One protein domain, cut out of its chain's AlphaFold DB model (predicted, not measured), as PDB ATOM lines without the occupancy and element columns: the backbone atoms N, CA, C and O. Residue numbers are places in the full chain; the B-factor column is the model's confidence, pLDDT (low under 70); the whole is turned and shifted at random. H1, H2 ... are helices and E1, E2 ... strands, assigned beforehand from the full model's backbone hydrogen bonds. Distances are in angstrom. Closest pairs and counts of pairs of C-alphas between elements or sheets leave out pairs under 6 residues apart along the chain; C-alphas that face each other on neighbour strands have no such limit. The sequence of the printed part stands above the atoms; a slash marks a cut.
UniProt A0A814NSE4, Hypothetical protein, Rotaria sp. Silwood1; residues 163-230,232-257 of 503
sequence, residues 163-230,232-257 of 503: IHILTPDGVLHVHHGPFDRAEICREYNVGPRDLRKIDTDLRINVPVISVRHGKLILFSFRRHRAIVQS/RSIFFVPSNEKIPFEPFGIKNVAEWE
ATOM      1  N   ILE A 163     -13.544 -31.136  26.678       84.69
ATOM      2  CA  ILE A 163     -14.632 -30.873  27.620       84.69
ATOM      3  C   ILE A 163     -14.307 -29.574  28.352       84.69
ATOM      4  O   ILE A 163     -13.262 -29.446  28.990       84.69
ATOM      5  N   HIS A 164     -15.215 -28.607  28.267       88.62
ATOM      6  CA  HIS A 164     -15.114 -27.354  29.006       88.62
ATOM      7  C   HIS A 164     -16.148 -27.344  30.126       88.62
ATOM      8  O   HIS A 164     -17.332 -27.543  29.864       88.62
ATOM      9  N   ILE A 165     -15.715 -27.101  31.358       91.19
ATOM     10  CA  ILE A 165     -16.576 -27.093  32.540       91.19
ATOM     11  C   ILE A 165     -16.568 -25.692  33.132       91.19
ATOM     12  O   ILE A 165     -15.517 -25.197  33.529       91.19
ATOM     13  N   LEU A 166     -17.735 -25.065  33.193       92.56
ATOM     14  CA  LEU A 166     -17.932 -23.772  33.834       92.56
ATOM     15  C   LEU A 166     -18.600 -23.980  35.193       92.56
ATOM     16  O   LEU A 166     -19.666 -24.600  35.274       92.56
ATOM     17  N   THR A 167     -17.969 -23.470  36.246       92.44
ATOM     18  CA  THR A 167     -18.505 -23.486  37.612       92.44
ATOM     19  C   THR A 167     -19.257 -22.187  37.937       92.44
ATOM     20  O   THR A 167     -19.024 -21.169  37.277       92.44
ATOM     21  N   PRO A 168     -20.131 -22.189  38.963       89.31
ATOM     22  CA  PRO A 168     -20.837 -20.996  39.427       89.31
ATOM     23  C   PRO A 168     -19.912 -19.823  39.768       89.31
ATOM     24  O   PRO A 168     -20.284 -18.675  39.544       89.31
ATOM     25  N   ASP A 169     -18.680 -20.103  40.201       86.69
ATOM     26  CA  ASP A 169     -17.666 -19.093  40.526       86.69
ATOM     27  C   ASP A 169     -17.074 -18.383  39.288       86.69
ATOM     28  O   ASP A 169     -16.209 -17.517  39.418       86.69
ATOM     29  N   GLY A 170     -17.482 -18.764  38.070       85.81
ATOM     30  CA  GLY A 170     -16.988 -18.174  36.817       85.81
ATOM     31  C   GLY A 170     -15.663 -18.755  36.315       85.81
ATOM     32  O   GLY A 170     -15.064 -18.252  35.352       85.81
ATOM     33  N   VAL A 171     -15.188 -19.832  36.945       89.56
ATOM     34  CA  VAL A 171     -13.965 -20.532  36.545       89.56
ATOM     35  C   VAL A 171     -14.284 -21.518  35.422       89.56
ATOM     36  O   VAL A 171     -15.183 -22.352  35.536       89.56
ATOM     37  N   LEU A 172     -13.528 -21.422  34.325       90.56
ATOM     38  CA  LEU A 172     -13.621 -22.331  33.185       90.56
ATOM     39  C   LEU A 172     -12.469 -23.338  33.228       90.56
ATOM     40  O   LEU A 172     -11.322 -22.994  32.942       90.56
ATOM     41  N   HIS A 173     -12.780 -24.590  33.542       88.69
ATOM     42  CA  HIS A 173     -11.839 -25.701  33.469       88.69
ATOM     43  C   HIS A 173     -11.878 -26.329  32.077       88.69
ATOM     44  O   HIS A 173     -12.949 -26.622  31.545       88.69
ATOM     45  N   VAL A 174     -10.708 -26.536  31.476       85.38
ATOM     46  CA  VAL A 174     -10.580 -27.174  30.163       85.38
ATOM     47  C   VAL A 174      -9.876 -28.507  30.343       85.38
ATOM     48  O   VAL A 174      -8.740 -28.553  30.812       85.38
ATOM     49  N   HIS A 175     -10.564 -29.580  29.973       81.69
ATOM     50  CA  HIS A 175     -10.038 -30.932  30.030       81.69
ATOM     51  C   HIS A 175      -9.818 -31.442  28.604       81.69
ATOM     52  O   HIS A 175     -10.755 -31.534  27.806       81.69
ATOM     53  N   HIS A 176      -8.563 -31.767  28.307       77.19
ATOM     54  CA  HIS A 176      -8.129 -32.404  27.068       77.19
ATOM     55  C   HIS A 176      -7.870 -33.880  27.376       77.19
ATOM     56  O   HIS A 176      -7.127 -34.172  28.315       77.19
ATOM     57  N   GLY A 177      -8.506 -34.805  26.660       63.75
ATOM     58  CA  GLY A 177      -8.361 -36.223  26.993       63.75
ATOM     59  C   GLY A 177      -9.181 -37.166  26.115       63.75
ATOM     60  O   GLY A 177     -10.285 -36.807  25.680       63.75
ATOM     61  N   PRO A 178      -8.730 -38.412  25.867       63.91
ATOM     62  CA  PRO A 178      -9.556 -39.401  25.206       63.91
ATOM     63  C   PRO A 178     -10.497 -39.911  26.270       63.91
ATOM     64  O   PRO A 178     -10.195 -40.848  26.994       63.91
ATOM     65  N   PHE A 179     -11.626 -39.238  26.400       72.81
ATOM     66  CA  PHE A 179     -12.604 -39.611  27.393       72.81
ATOM     67  C   PHE A 179     -13.338 -40.868  26.941       72.81
ATOM     68  O   PHE A 179     -14.014 -40.868  25.902       72.81
ATOM     69  N   ASP A 180     -13.236 -41.936  27.728       76.69
ATOM     70  CA  ASP A 180     -14.102 -43.088  27.530       76.69
ATOM     71  C   ASP A 180     -15.553 -42.697  27.848       76.69
ATOM     72  O   ASP A 180     -15.847 -41.990  28.815       76.69
ATOM     73  N   ARG A 181     -16.507 -43.179  27.046       78.31
ATOM     74  CA  ARG A 181     -17.928 -42.873  27.262       78.31
ATOM     75  C   ARG A 181     -18.395 -43.350  28.631       78.31
ATOM     76  O   ARG A 181     -19.227 -42.683  29.241       78.31
ATOM     77  N   ALA A 182     -17.894 -44.489  29.109       77.19
ATOM     78  CA  ALA A 182     -18.262 -44.999  30.426       77.19
ATOM     79  C   ALA A 182     -17.610 -44.192  31.559       77.19
ATOM     80  O   ALA A 182     -18.162 -44.130  32.658       77.19
ATOM     81  N   GLU A 183     -16.463 -43.561  31.312       79.88
ATOM     82  CA  GLU A 183     -15.831 -42.620  32.237       79.88
ATOM     83  C   GLU A 183     -16.625 -41.312  32.322       79.88
ATOM     84  O   GLU A 183     -17.053 -40.962  33.417       79.88
ATOM     85  N   ILE A 184     -16.989 -40.698  31.186       80.50
ATOM     86  CA  ILE A 184     -17.857 -39.500  31.148       80.50
ATOM     87  C   ILE A 184     -19.180 -39.760  31.875       80.50
ATOM     88  O   ILE A 184     -19.619 -38.944  32.686       80.50
ATOM     89  N   CYS A 185     -19.837 -40.892  31.595       82.69
ATOM     90  CA  CYS A 185     -21.103 -41.229  32.249       82.69
ATOM     91  C   CYS A 185     -20.952 -41.309  33.778       82.69
ATOM     92  O   CYS A 185     -21.843 -40.858  34.498       82.69
ATOM     93  N   ARG A 186     -19.835 -41.868  34.267       82.56
ATOM     94  CA  ARG A 186     -19.556 -42.020  35.703       82.56
ATOM     95  C   ARG A 186     -19.159 -40.699  36.360       82.56
ATOM     96  O   ARG A 186     -19.738 -40.345  37.378       82.56
ATOM     97  N   GLU A 187     -18.215 -39.970  35.775       82.31
ATOM     98  CA  GLU A 187     -17.661 -38.727  36.326       82.31
ATOM     99  C   GLU A 187     -18.680 -37.578  36.318       82.31
ATOM    100  O   GLU A 187     -18.779 -36.790  37.266       82.31
ATOM    101  N   TYR A 188     -19.486 -37.493  35.258       79.69
ATOM    102  CA  TYR A 188     -20.455 -36.413  35.083       79.69
ATOM    103  C   TYR A 188     -21.892 -36.798  35.453       79.69
ATOM    104  O   TYR A 188     -22.783 -35.952  35.374       79.69
ATOM    105  N   ASN A 189     -22.114 -38.037  35.909       81.81
ATOM    106  CA  ASN A 189     -23.427 -38.589  36.264       81.81
ATOM    107  C   ASN A 189     -24.457 -38.469  35.122       81.81
ATOM    108  O   ASN A 189     -25.608 -38.070  35.314       81.81
ATOM    109  N   VAL A 190     -24.019 -38.787  33.901       82.75
ATOM    110  CA  VAL A 190     -24.818 -38.678  32.672       82.75
ATOM    111  C   VAL A 190     -25.232 -40.072  32.219       82.75
ATOM    112  O   VAL A 190     -24.412 -40.982  32.135       82.75
ATOM    113  N   GLY A 191     -26.509 -40.256  31.882       83.44
ATOM    114  CA  GLY A 191     -26.982 -41.528  31.340       83.44
ATOM    115  C   GLY A 191     -26.410 -41.805  29.937       83.44
ATOM    116  O   GLY A 191     -26.358 -40.885  29.118       83.44
ATOM    117  N   PRO A 192     -26.093 -43.065  29.568       83.12
ATOM    118  CA  PRO A 192     -25.592 -43.401  28.226       83.12
ATOM    119  C   PRO A 192     -26.515 -42.950  27.080       83.12
ATOM    120  O   PRO A 192     -26.060 -42.622  25.984       83.12
ATOM    121  N   ARG A 193     -27.830 -42.906  27.338       82.50
ATOM    122  CA  ARG A 193     -28.847 -42.407  26.398       82.50
ATOM    123  C   ARG A 193     -28.717 -40.904  26.149       82.50
ATOM    124  O   ARG A 193     -28.864 -40.471  25.009       82.50
ATOM    125  N   ASP A 194     -28.448 -40.135  27.197       81.50
ATOM    126  CA  ASP A 194     -28.309 -38.681  27.119       81.50
ATOM    127  C   ASP A 194     -26.965 -38.316  26.493       81.50
ATOM    128  O   ASP A 194     -26.928 -37.508  25.567       81.50
ATOM    129  N   LEU A 195     -25.889 -39.021  26.863       80.88
ATOM    130  CA  LEU A 195     -24.587 -38.865  26.216       80.88
ATOM    131  C   LEU A 195     -24.669 -39.139  24.707       80.88
ATOM    132  O   LEU A 195     -24.063 -38.418  23.921       80.88
ATOM    133  N   ARG A 196     -25.470 -40.122  24.273       78.94
ATOM    134  CA  ARG A 196     -25.672 -40.401  22.841       78.94
ATOM    135  C   ARG A 196     -26.306 -39.232  22.088       78.94
ATOM    136  O   ARG A 196     -25.947 -39.034  20.936       78.94
ATOM    137  N   LYS A 197     -27.210 -38.465  22.709       77.00
ATOM    138  CA  LYS A 197     -27.828 -37.282  22.081       77.00
ATOM    139  C   LYS A 197     -26.801 -36.166  21.839       77.00
ATOM    140  O   LYS A 197     -26.895 -35.465  20.831       77.00
ATOM    141  N   ILE A 198     -25.804 -36.044  22.716       77.00
ATOM    142  CA  ILE A 198     -24.686 -35.095  22.596       77.00
ATOM    143  C   ILE A 198     -23.630 -35.612  21.625       77.00
ATOM    144  O   ILE A 198     -23.135 -34.857  20.803       77.00
ATOM    145  N   ASP A 199     -23.297 -36.900  21.687       71.12
ATOM    146  CA  ASP A 199     -22.273 -37.553  20.862       71.12
ATOM    147  C   ASP A 199     -22.813 -37.996  19.481       71.12
ATOM    148  O   ASP A 199     -22.236 -38.845  18.792       71.12
ATOM    149  N   THR A 200     -23.943 -37.435  19.044       66.50
ATOM    150  CA  THR A 200     -24.524 -37.718  17.723       66.50
ATOM    151  C   THR A 200     -23.599 -37.212  16.611       66.50
ATOM    152  O   THR A 200     -22.916 -36.194  16.761       66.50
ATOM    153  N   ASP A 201     -23.580 -37.907  15.474       65.88
ATOM    154  CA  ASP A 201     -22.899 -37.455  14.257       65.88
ATOM    155  C   ASP A 201     -23.407 -36.062  13.836       65.88
ATOM    156  O   ASP A 201     -24.607 -35.777  13.875       65.88
ATOM    157  N   LEU A 202     -22.499 -35.175  13.424       67.12
ATOM    158  CA  LEU A 202     -22.835 -33.811  13.004       67.12
ATOM    159  C   LEU A 202     -23.711 -33.759  11.734       67.12
ATOM    160  O   LEU A 202     -24.248 -32.688  11.423       67.12
ATOM    161  N   ARG A 203     -23.859 -34.883  11.009       60.41
ATOM    162  CA  ARG A 203     -24.756 -35.062   9.852       60.41
ATOM    163  C   ARG A 203     -26.240 -35.021  10.210       60.41
ATOM    164  O   ARG A 203     -27.016 -34.431   9.463       60.41
ATOM    165  N   ILE A 204     -26.617 -35.646  11.322       58.19
ATOM    166  CA  ILE A 204     -28.007 -35.817  11.764       58.19
ATOM    167  C   ILE A 204     -28.121 -35.110  13.110       58.19
ATOM    168  O   ILE A 204     -28.128 -35.743  14.161       58.19
ATOM    169  N   ASN A 205     -28.110 -33.779  13.084       67.88
ATOM    170  CA  ASN A 205     -28.205 -32.989  14.305       67.88
ATOM    171  C   ASN A 205     -29.511 -32.198  14.294       67.88
ATOM    172  O   ASN A 205     -29.566 -31.089  13.763       67.88
ATOM    173  N   VAL A 206     -30.561 -32.829  14.819       82.06
ATOM    174  CA  VAL A 206     -31.830 -32.171  15.128       82.06
ATOM    175  C   VAL A 206     -31.646 -31.458  16.470       82.06
ATOM    176  O   VAL A 206     -31.250 -32.125  17.427       82.06
ATOM    177  N   PRO A 207     -31.887 -30.137  16.545       90.12
ATOM    178  CA  PRO A 207     -31.915 -29.395  17.798       90.12
ATOM    179  C   PRO A 207     -32.826 -30.057  18.831       90.12
ATOM    180  O   PRO A 207     -33.979 -30.356  18.536       90.12
ATOM    181  N   VAL A 208     -32.304 -30.307  20.027       88.81
ATOM    182  CA  VAL A 208     -33.053 -30.901  21.137       88.81
ATOM    183  C   VAL A 208     -32.655 -30.205  22.427       88.81
ATOM    184  O   VAL A 208     -31.470 -30.172  22.774       88.81
ATOM    185  N   ILE A 209     -33.661 -29.741  23.163       93.62
ATOM    186  CA  ILE A 209     -33.550 -29.463  24.592       93.62
ATOM    187  C   ILE A 209     -34.243 -30.612  25.315       93.62
ATOM    188  O   ILE A 209     -35.351 -30.999  24.961       93.62
ATOM    189  N   SER A 210     -33.557 -31.260  26.253       91.38
ATOM    190  CA  SER A 210     -34.118 -32.406  26.970       91.38
ATOM    191  C   SER A 210     -33.894 -32.230  28.458       91.38
ATOM    192  O   SER A 210     -32.758 -32.265  28.926       91.38
ATOM    193  N   VAL A 211     -34.992 -32.123  29.194       91.81
ATOM    194  CA  VAL A 211     -34.981 -31.966  30.645       91.81
ATOM    195  C   VAL A 211     -34.980 -33.346  31.314       91.81
ATOM    196  O   VAL A 211     -35.634 -34.294  30.862       91.81
ATOM    197  N   ARG A 212     -34.153 -33.513  32.348       90.44
ATOM    198  CA  ARG A 212     -34.171 -34.664  33.260       90.44
ATOM    199  C   ARG A 212     -34.398 -34.107  34.656       90.44
ATOM    200  O   ARG A 212     -33.449 -33.625  35.273       90.44
ATOM    201  N   HIS A 213     -35.645 -34.182  35.121       83.19
ATOM    202  CA  HIS A 213     -36.103 -33.622  36.395       83.19
ATOM    203  C   HIS A 213     -35.115 -33.879  37.536       83.19
ATOM    204  O   HIS A 213     -34.721 -35.024  37.784       83.19
ATOM    205  N   GLY A 214     -34.685 -32.796  38.189       79.12
ATOM    206  CA  GLY A 214     -33.787 -32.823  39.345       79.12
ATOM    207  C   GLY A 214     -32.383 -33.383  39.083       79.12
ATOM    208  O   GLY A 214     -31.670 -33.686  40.039       79.12
ATOM    209  N   LYS A 215     -31.974 -33.579  37.820       85.75
ATOM    210  CA  LYS A 215     -30.651 -34.124  37.467       85.75
ATOM    211  C   LYS A 215     -29.846 -33.217  36.553       85.75
ATOM    212  O   LYS A 215     -28.740 -32.823  36.914       85.75
ATOM    213  N   LEU A 216     -30.336 -32.989  35.335       90.25
ATOM    214  CA  LEU A 216     -29.594 -32.267  34.304       90.25
ATOM    215  C   LEU A 216     -30.504 -31.777  33.184       90.25
ATOM    216  O   LEU A 216     -31.568 -32.344  32.928       90.25
ATOM    217  N   ILE A 217     -30.026 -30.776  32.455       92.19
ATOM    218  CA  ILE A 217     -30.665 -30.262  31.248       92.19
ATOM    219  C   ILE A 217     -29.689 -30.424  30.094       92.19
ATOM    220  O   ILE A 217     -28.512 -30.077  30.186       92.19
ATOM    221  N   LEU A 218     -30.177 -30.994  29.002       92.06
ATOM    222  CA  LEU A 218     -29.385 -31.308  27.829       92.06
ATOM    223  C   LEU A 218     -29.676 -30.322  26.703       92.06
ATOM    224  O   LEU A 218     -30.820 -30.229  26.270       92.06
ATOM    225  N   PHE A 219     -28.634 -29.716  26.146       92.44
ATOM    226  CA  PHE A 219     -28.704 -28.928  24.921       92.44
ATOM    227  C   PHE A 219     -27.906 -29.629  23.825       92.44
ATOM    228  O   PHE A 219     -26.684 -29.760  23.919       92.44
ATOM    229  N   SER A 220     -28.580 -30.070  22.764       89.38
ATOM    230  CA  SER A 220     -27.931 -30.607  21.568       89.38
ATOM    231  C   SER A 220     -28.380 -29.815  20.353       89.38
ATOM    232  O   SER A 220     -29.481 -29.982  19.854       89.38
ATOM    233  N   PHE A 221     -27.519 -28.917  19.895       88.69
ATOM    234  CA  PHE A 221     -27.693 -28.084  18.714       88.69
ATOM    235  C   PHE A 221     -26.492 -28.288  17.787       88.69
ATOM    236  O   PHE A 221     -25.463 -28.869  18.145       88.69
ATOM    237  N   ARG A 222     -26.572 -27.776  16.555       79.25
ATOM    238  CA  ARG A 222     -25.514 -27.990  15.553       79.25
ATOM    239  C   ARG A 222     -24.129 -27.472  15.964       79.25
ATOM    240  O   ARG A 222     -23.133 -28.069  15.552       79.25
ATOM    241  N   ARG A 223     -24.062 -26.397  16.755       78.25
ATOM    242  CA  ARG A 223     -22.819 -25.767  17.250       78.25
ATOM    243  C   ARG A 223     -22.781 -25.581  18.776       78.25
ATOM    244  O   ARG A 223     -21.910 -24.878  19.275       78.25
ATOM    245  N   HIS A 224     -23.725 -26.185  19.492       84.94
ATOM    246  CA  HIS A 224     -23.767 -26.184  20.953       84.94
ATOM    247  C   HIS A 224     -24.123 -27.575  21.435       84.94
ATOM    248  O   HIS A 224     -25.112 -28.152  21.000       84.94
ATOM    249  N   ARG A 225     -23.300 -28.114  22.320       88.12
ATOM    250  CA  ARG A 225     -23.495 -29.418  22.939       88.12
ATOM    251  C   ARG A 225     -23.179 -29.231  24.404       88.12
ATOM    252  O   ARG A 225     -22.013 -29.046  24.739       88.12
ATOM    253  N   ALA A 226     -24.208 -29.178  25.235       91.44
ATOM    254  CA  ALA A 226     -24.051 -28.823  26.632       91.44
ATOM    255  C   ALA A 226     -24.917 -29.686  27.547       91.44
ATOM    256  O   ALA A 226     -26.005 -30.128  27.173       91.44
ATOM    257  N   ILE A 227     -24.417 -29.891  28.758       92.75
ATOM    258  CA  ILE A 227     -25.166 -30.402  29.898       92.75
ATOM    259  C   ILE A 227     -25.110 -29.333  30.975       92.75
ATOM    260  O   ILE A 227     -24.026 -28.898  31.353       92.75
ATOM    261  N   VAL A 228     -26.266 -28.934  31.482       94.31
ATOM    262  CA  VAL A 228     -26.385 -27.996  32.597       94.31
ATOM    263  C   VAL A 228     -26.822 -28.775  33.833       94.31
ATOM    264  O   VAL A 228     -27.768 -29.563  33.775       94.31
ATOM    265  N   GLN A 229     -26.095 -28.590  34.932       92.62
ATOM    266  CA  GLN A 229     -26.391 -29.097  36.271       92.62
ATOM    267  C   GLN A 229     -26.494 -27.900  37.227       92.62
ATOM    268  O   GLN A 229     -26.009 -26.817  36.904       92.62
ATOM    269  N   SER A 230     -27.062 -28.089  38.419       89.94
ATOM    270  CA  SER A 230     -27.215 -27.014  39.420       89.94
ATOM    271  C   SER A 230     -25.890 -26.391  39.884       89.94
ATOM    272  O   SER A 230     -25.863 -25.255  40.335       89.94
ATOM    273  N   ARG A 232     -22.662 -26.875  37.955       92.38
ATOM    274  CA  ARG A 232     -21.718 -26.740  36.828       92.38
ATOM    275  C   ARG A 232     -22.419 -26.880  35.482       92.38
ATOM    276  O   ARG A 232     -23.440 -27.554  35.370       92.38
ATOM    277  N   SER A 233     -21.822 -26.324  34.438       93.12
ATOM    278  CA  SER A 233     -22.203 -26.598  33.051       93.12
ATOM    279  C   SER A 233     -21.031 -27.193  32.277       93.12
ATOM    280  O   SER A 233     -19.879 -26.821  32.484       93.12
ATOM    281  N   ILE A 234     -21.322 -28.175  31.428       91.44
ATOM    282  CA  ILE A 234     -20.339 -28.987  30.709       91.44
ATOM    283  C   ILE A 234     -20.596 -28.822  29.217       91.44
ATOM    284  O   ILE A 234     -21.667 -29.183  28.734       91.44
ATOM    285  N   PHE A 235     -19.614 -28.318  28.479       90.81
ATOM    286  CA  PHE A 235     -19.675 -28.122  27.036       90.81
ATOM    287  C   PHE A 235     -18.772 -29.122  26.322       90.81
ATOM    288  O   PHE A 235     -17.594 -29.259  26.649       90.81
ATOM    289  N   PHE A 236     -19.328 -29.792  25.317       86.12
ATOM    290  CA  PHE A 236     -18.651 -30.832  24.554       86.12
ATOM    291  C   PHE A 236     -18.238 -30.307  23.184       86.12
ATOM    292  O   PHE A 236     -19.075 -29.864  22.390       86.12
ATOM    293  N   VAL A 237     -16.952 -30.422  22.875       82.31
ATOM    294  CA  VAL A 237     -16.426 -30.180  21.533       82.31
ATOM    295  C   VAL A 237     -16.354 -31.519  20.789       82.31
ATOM    296  O   VAL A 237     -15.788 -32.479  21.311       82.31
ATOM    297  N   PRO A 238     -16.940 -31.631  19.583       74.50
ATOM    298  CA  PRO A 238     -16.985 -32.898  18.862       74.50
ATOM    299  C   PRO A 238     -15.593 -33.356  18.394       74.50
ATOM    300  O   PRO A 238     -14.840 -32.579  17.802       74.50
ATOM    301  N   SER A 239     -15.291 -34.648  18.573       70.50
ATOM    302  CA  SER A 239     -14.106 -35.288  17.983       70.50
ATOM    303  C   SER A 239     -14.131 -35.258  16.450       70.50
ATOM    304  O   SER A 239     -15.187 -35.316  15.812       70.50
ATOM    305  N   ASN A 240     -12.936 -35.243  15.854       66.88
ATOM    306  CA  ASN A 240     -12.703 -35.310  14.410       66.88
ATOM    307  C   ASN A 240     -13.391 -36.527  13.745       66.88
ATOM    308  O   ASN A 240     -13.822 -36.471  12.599       66.88
ATOM    309  N   GLU A 241     -13.572 -37.629  14.475       64.50
ATOM    310  CA  GLU A 241     -14.218 -38.846  13.954       64.50
ATOM    311  C   GLU A 241     -15.722 -38.690  13.661       64.50
ATOM    312  O   GLU A 241     -16.303 -39.526  12.970       64.50
ATOM    313  N   LYS A 242     -16.368 -37.636  14.176       63.06
ATOM    314  CA  LYS A 242     -17.827 -37.424  14.108       63.06
ATOM    315  C   LYS A 242     -18.280 -36.539  12.947       63.06
ATOM    316  O   LYS A 242     -19.444 -36.130  12.904       63.06
ATOM    317  N   ILE A 243     -17.372 -36.206  12.035       61.25
ATOM    318  CA  ILE A 243     -17.646 -35.361  10.873       61.25
ATOM    319  C   ILE A 243     -17.974 -36.251   9.673       61.25
ATOM    320  O   ILE A 243     -17.349 -37.301   9.511       61.25
ATOM    321  N   PRO A 244     -18.930 -35.857   8.811       54.81
ATOM    322  CA  PRO A 244     -19.122 -36.517   7.527       54.81
ATOM    323  C   PRO A 244     -17.807 -36.643   6.754       54.81
ATOM    324  O   PRO A 244     -17.142 -35.647   6.491       54.81
ATOM    325  N   PHE A 245     -17.478 -37.862   6.331       50.97
ATOM    326  CA  PHE A 245     -16.524 -38.069   5.249       50.97
ATOM    327  C   PHE A 245     -17.121 -37.504   3.955       50.97
ATOM    328  O   PHE A 245     -18.293 -37.758   3.653       50.97
ATOM    329  N   GLU A 246     -16.327 -36.764   3.181       47.53
ATOM    330  CA  GLU A 246     -16.657 -36.489   1.782       47.53
ATOM    331  C   GLU A 246     -16.828 -37.823   1.021       47.53
ATOM    332  O   GLU A 246     -16.266 -38.838   1.447       47.53
ATOM    333  N   PRO A 247     -17.579 -37.866  -0.101       35.19
ATOM    334  CA  PRO A 247     -17.885 -39.094  -0.857       35.19
ATOM    335  C   PRO A 247     -16.670 -39.944  -1.289       35.19
ATOM    336  O   PRO A 247     -16.851 -41.071  -1.738       35.19
ATOM    337  N   PHE A 248     -15.445 -39.448  -1.102       34.59
ATOM    338  CA  PHE A 248     -14.182 -40.132  -1.389       34.59
ATOM    339  C   PHE A 248     -13.339 -40.467  -0.143       34.59
ATOM    340  O   PHE A 248     -12.161 -40.785  -0.265       34.59
ATOM    341  N   GLY A 249     -13.902 -40.383   1.068       40.44
ATOM    342  CA  GLY A 249     -13.189 -40.732   2.305       40.44
ATOM    343  C   GLY A 249     -12.130 -39.712   2.745       40.44
ATOM    344  O   GLY A 249     -11.376 -39.976   3.681       40.44
ATOM    345  N   ILE A 250     -12.078 -38.539   2.109       36.66
ATOM    346  CA  ILE A 250     -11.151 -37.462   2.463       36.66
ATOM    347  C   ILE A 250     -11.684 -36.758   3.716       36.66
ATOM    348  O   ILE A 250     -12.798 -36.231   3.728       36.66
ATOM    349  N   LYS A 251     -10.891 -36.757   4.794       52.22
ATOM    350  CA  LYS A 251     -11.141 -35.901   5.960       52.22
ATOM    351  C   LYS A 251     -10.696 -34.489   5.602       52.22
ATOM    352  O   LYS A 251      -9.498 -34.219   5.546       52.22
ATOM    353  N   ASN A 252     -11.640 -33.585   5.365       56.97
ATOM    354  CA  ASN A 252     -11.317 -32.177   5.190       56.97
ATOM    355  C   ASN A 252     -10.939 -31.578   6.557       56.97
ATOM    356  O   ASN A 252     -11.791 -31.098   7.305       56.97
ATOM    357  N   VAL A 253      -9.650 -31.660   6.913       62.78
ATOM    358  CA  VAL A 253      -9.103 -31.141   8.184       62.78
ATOM    359  C   VAL A 253      -9.478 -29.669   8.380       62.78
ATOM    360  O   VAL A 253      -9.816 -29.269   9.491       62.78
ATOM    361  N   ALA A 254      -9.526 -28.892   7.295       65.88
ATOM    362  CA  ALA A 254      -9.918 -27.489   7.335       65.88
ATOM    363  C   ALA A 254     -11.411 -27.296   7.664       65.88
ATOM    364  O   ALA A 254     -11.780 -26.318   8.312       65.88
ATOM    365  N   GLU A 255     -12.296 -28.209   7.248       65.44
ATOM    366  CA  GLU A 255     -13.711 -28.160   7.639       65.44
ATOM    367  C   GLU A 255     -13.893 -28.518   9.120       65.44
ATOM    368  O   GLU A 255     -14.653 -27.844   9.823       65.44
ATOM    369  N   TRP A 256     -13.153 -29.513   9.623       69.75
ATOM    370  CA  TRP A 256     -13.136 -29.822  11.055       69.75
ATOM    371  C   TRP A 256     -12.668 -28.639  11.885       69.75
ATOM    372  O   TRP A 256     -13.338 -28.261  12.843       69.75
ATOM    373  N   GLU A 257     -11.553 -28.027  11.500       70.69
ATOM    374  CA  GLU A 257     -10.981 -26.892  12.212       70.69
ATOM    375  C   GLU A 257     -11.973 -25.725  12.279       70.69
ATOM    376  O   GLU A 257     -12.202 -25.173  13.355       70.69
TER     377      GLU A 257
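Overview. This is residues 163 to 230 and 232 to 257 of the 503 residues of the protein "Hypothetical protein" of Rotaria sp. Silwood1 (UniProt A0A814NSE4). A twisted wall of six antiparallel strands has H2 over one face, with H1 beyond H2 and farther from the sheet; the other face is bare. From E6 a long link runs off past the strand ends to H3, away from the sheet, and this arm makes the length. The 94 printed residues include three named helices and six named strands, along the chain E1 E2 H1 H2 E3 E4 E5 E6 H3, in sheet order E2 E1 E6 E5 E4 E3. The class is mixed, and the whole is compact, with a radius of gyration of the C-alphas of 14.2 A, but elongated, spanning 45 by 25 by 23 A.

Arrangement. E3, residues 208 to 212, E4, 216 to 220, and E5, 225 to 229, form a meander, each strand the antiparallel neighbour of the one before. N 210 and O 218 are 2.9 A apart, N 226 and O 219 2.9 A. E6, 232 to 236, is antiparallel to E5 with N 234 and O 227 at 2.8 A, and to E1, 163 to 166, with N 235 and O 164 at 2.8 A. E1 and the edge strand E2, 172 to 177, make a hairpin; N 165 and O 173 are 2.8 A apart. H2, 192 to 198, is on the sheet at a height of 9.0 A, only just over E4 alone, since 2 of its C-alphas fall on E5; their closest C-alphas, Ile 198 and Ser 220, are 5.6 A apart. H1, 181 to 187, touches H2, about perpendicular at 77 degrees, closest at C-alphas 185 and 192, 6.4 A. H3, 253 to 257, touches no helix and is not on the sheet. In H1, H2 and H3 every O i to N i+4 pair is within hydrogen-bond range.

Along the chain. E1 begins at C-alpha 163 (-14.632, -30.873, 27.620), and H3 ends at C-alpha 257 (-10.981, -26.892, 12.212). E2 is 16.1 A long, E5 13.6 A, E6 13.3 A.

Size, cuts and confidence. The C-alphas of Asp 169 and Phe 248, the two farthest apart, are 47.0 A apart. Residue 231 is not printed, leaving 6.1 A between C-alphas 230 and 232. The link from E6 to H3 is long, with 16 residues. The mean pLDDT of the printed part is 77.7; residues 177 to 178, 200 to 205 and 240 to 256 are under 70.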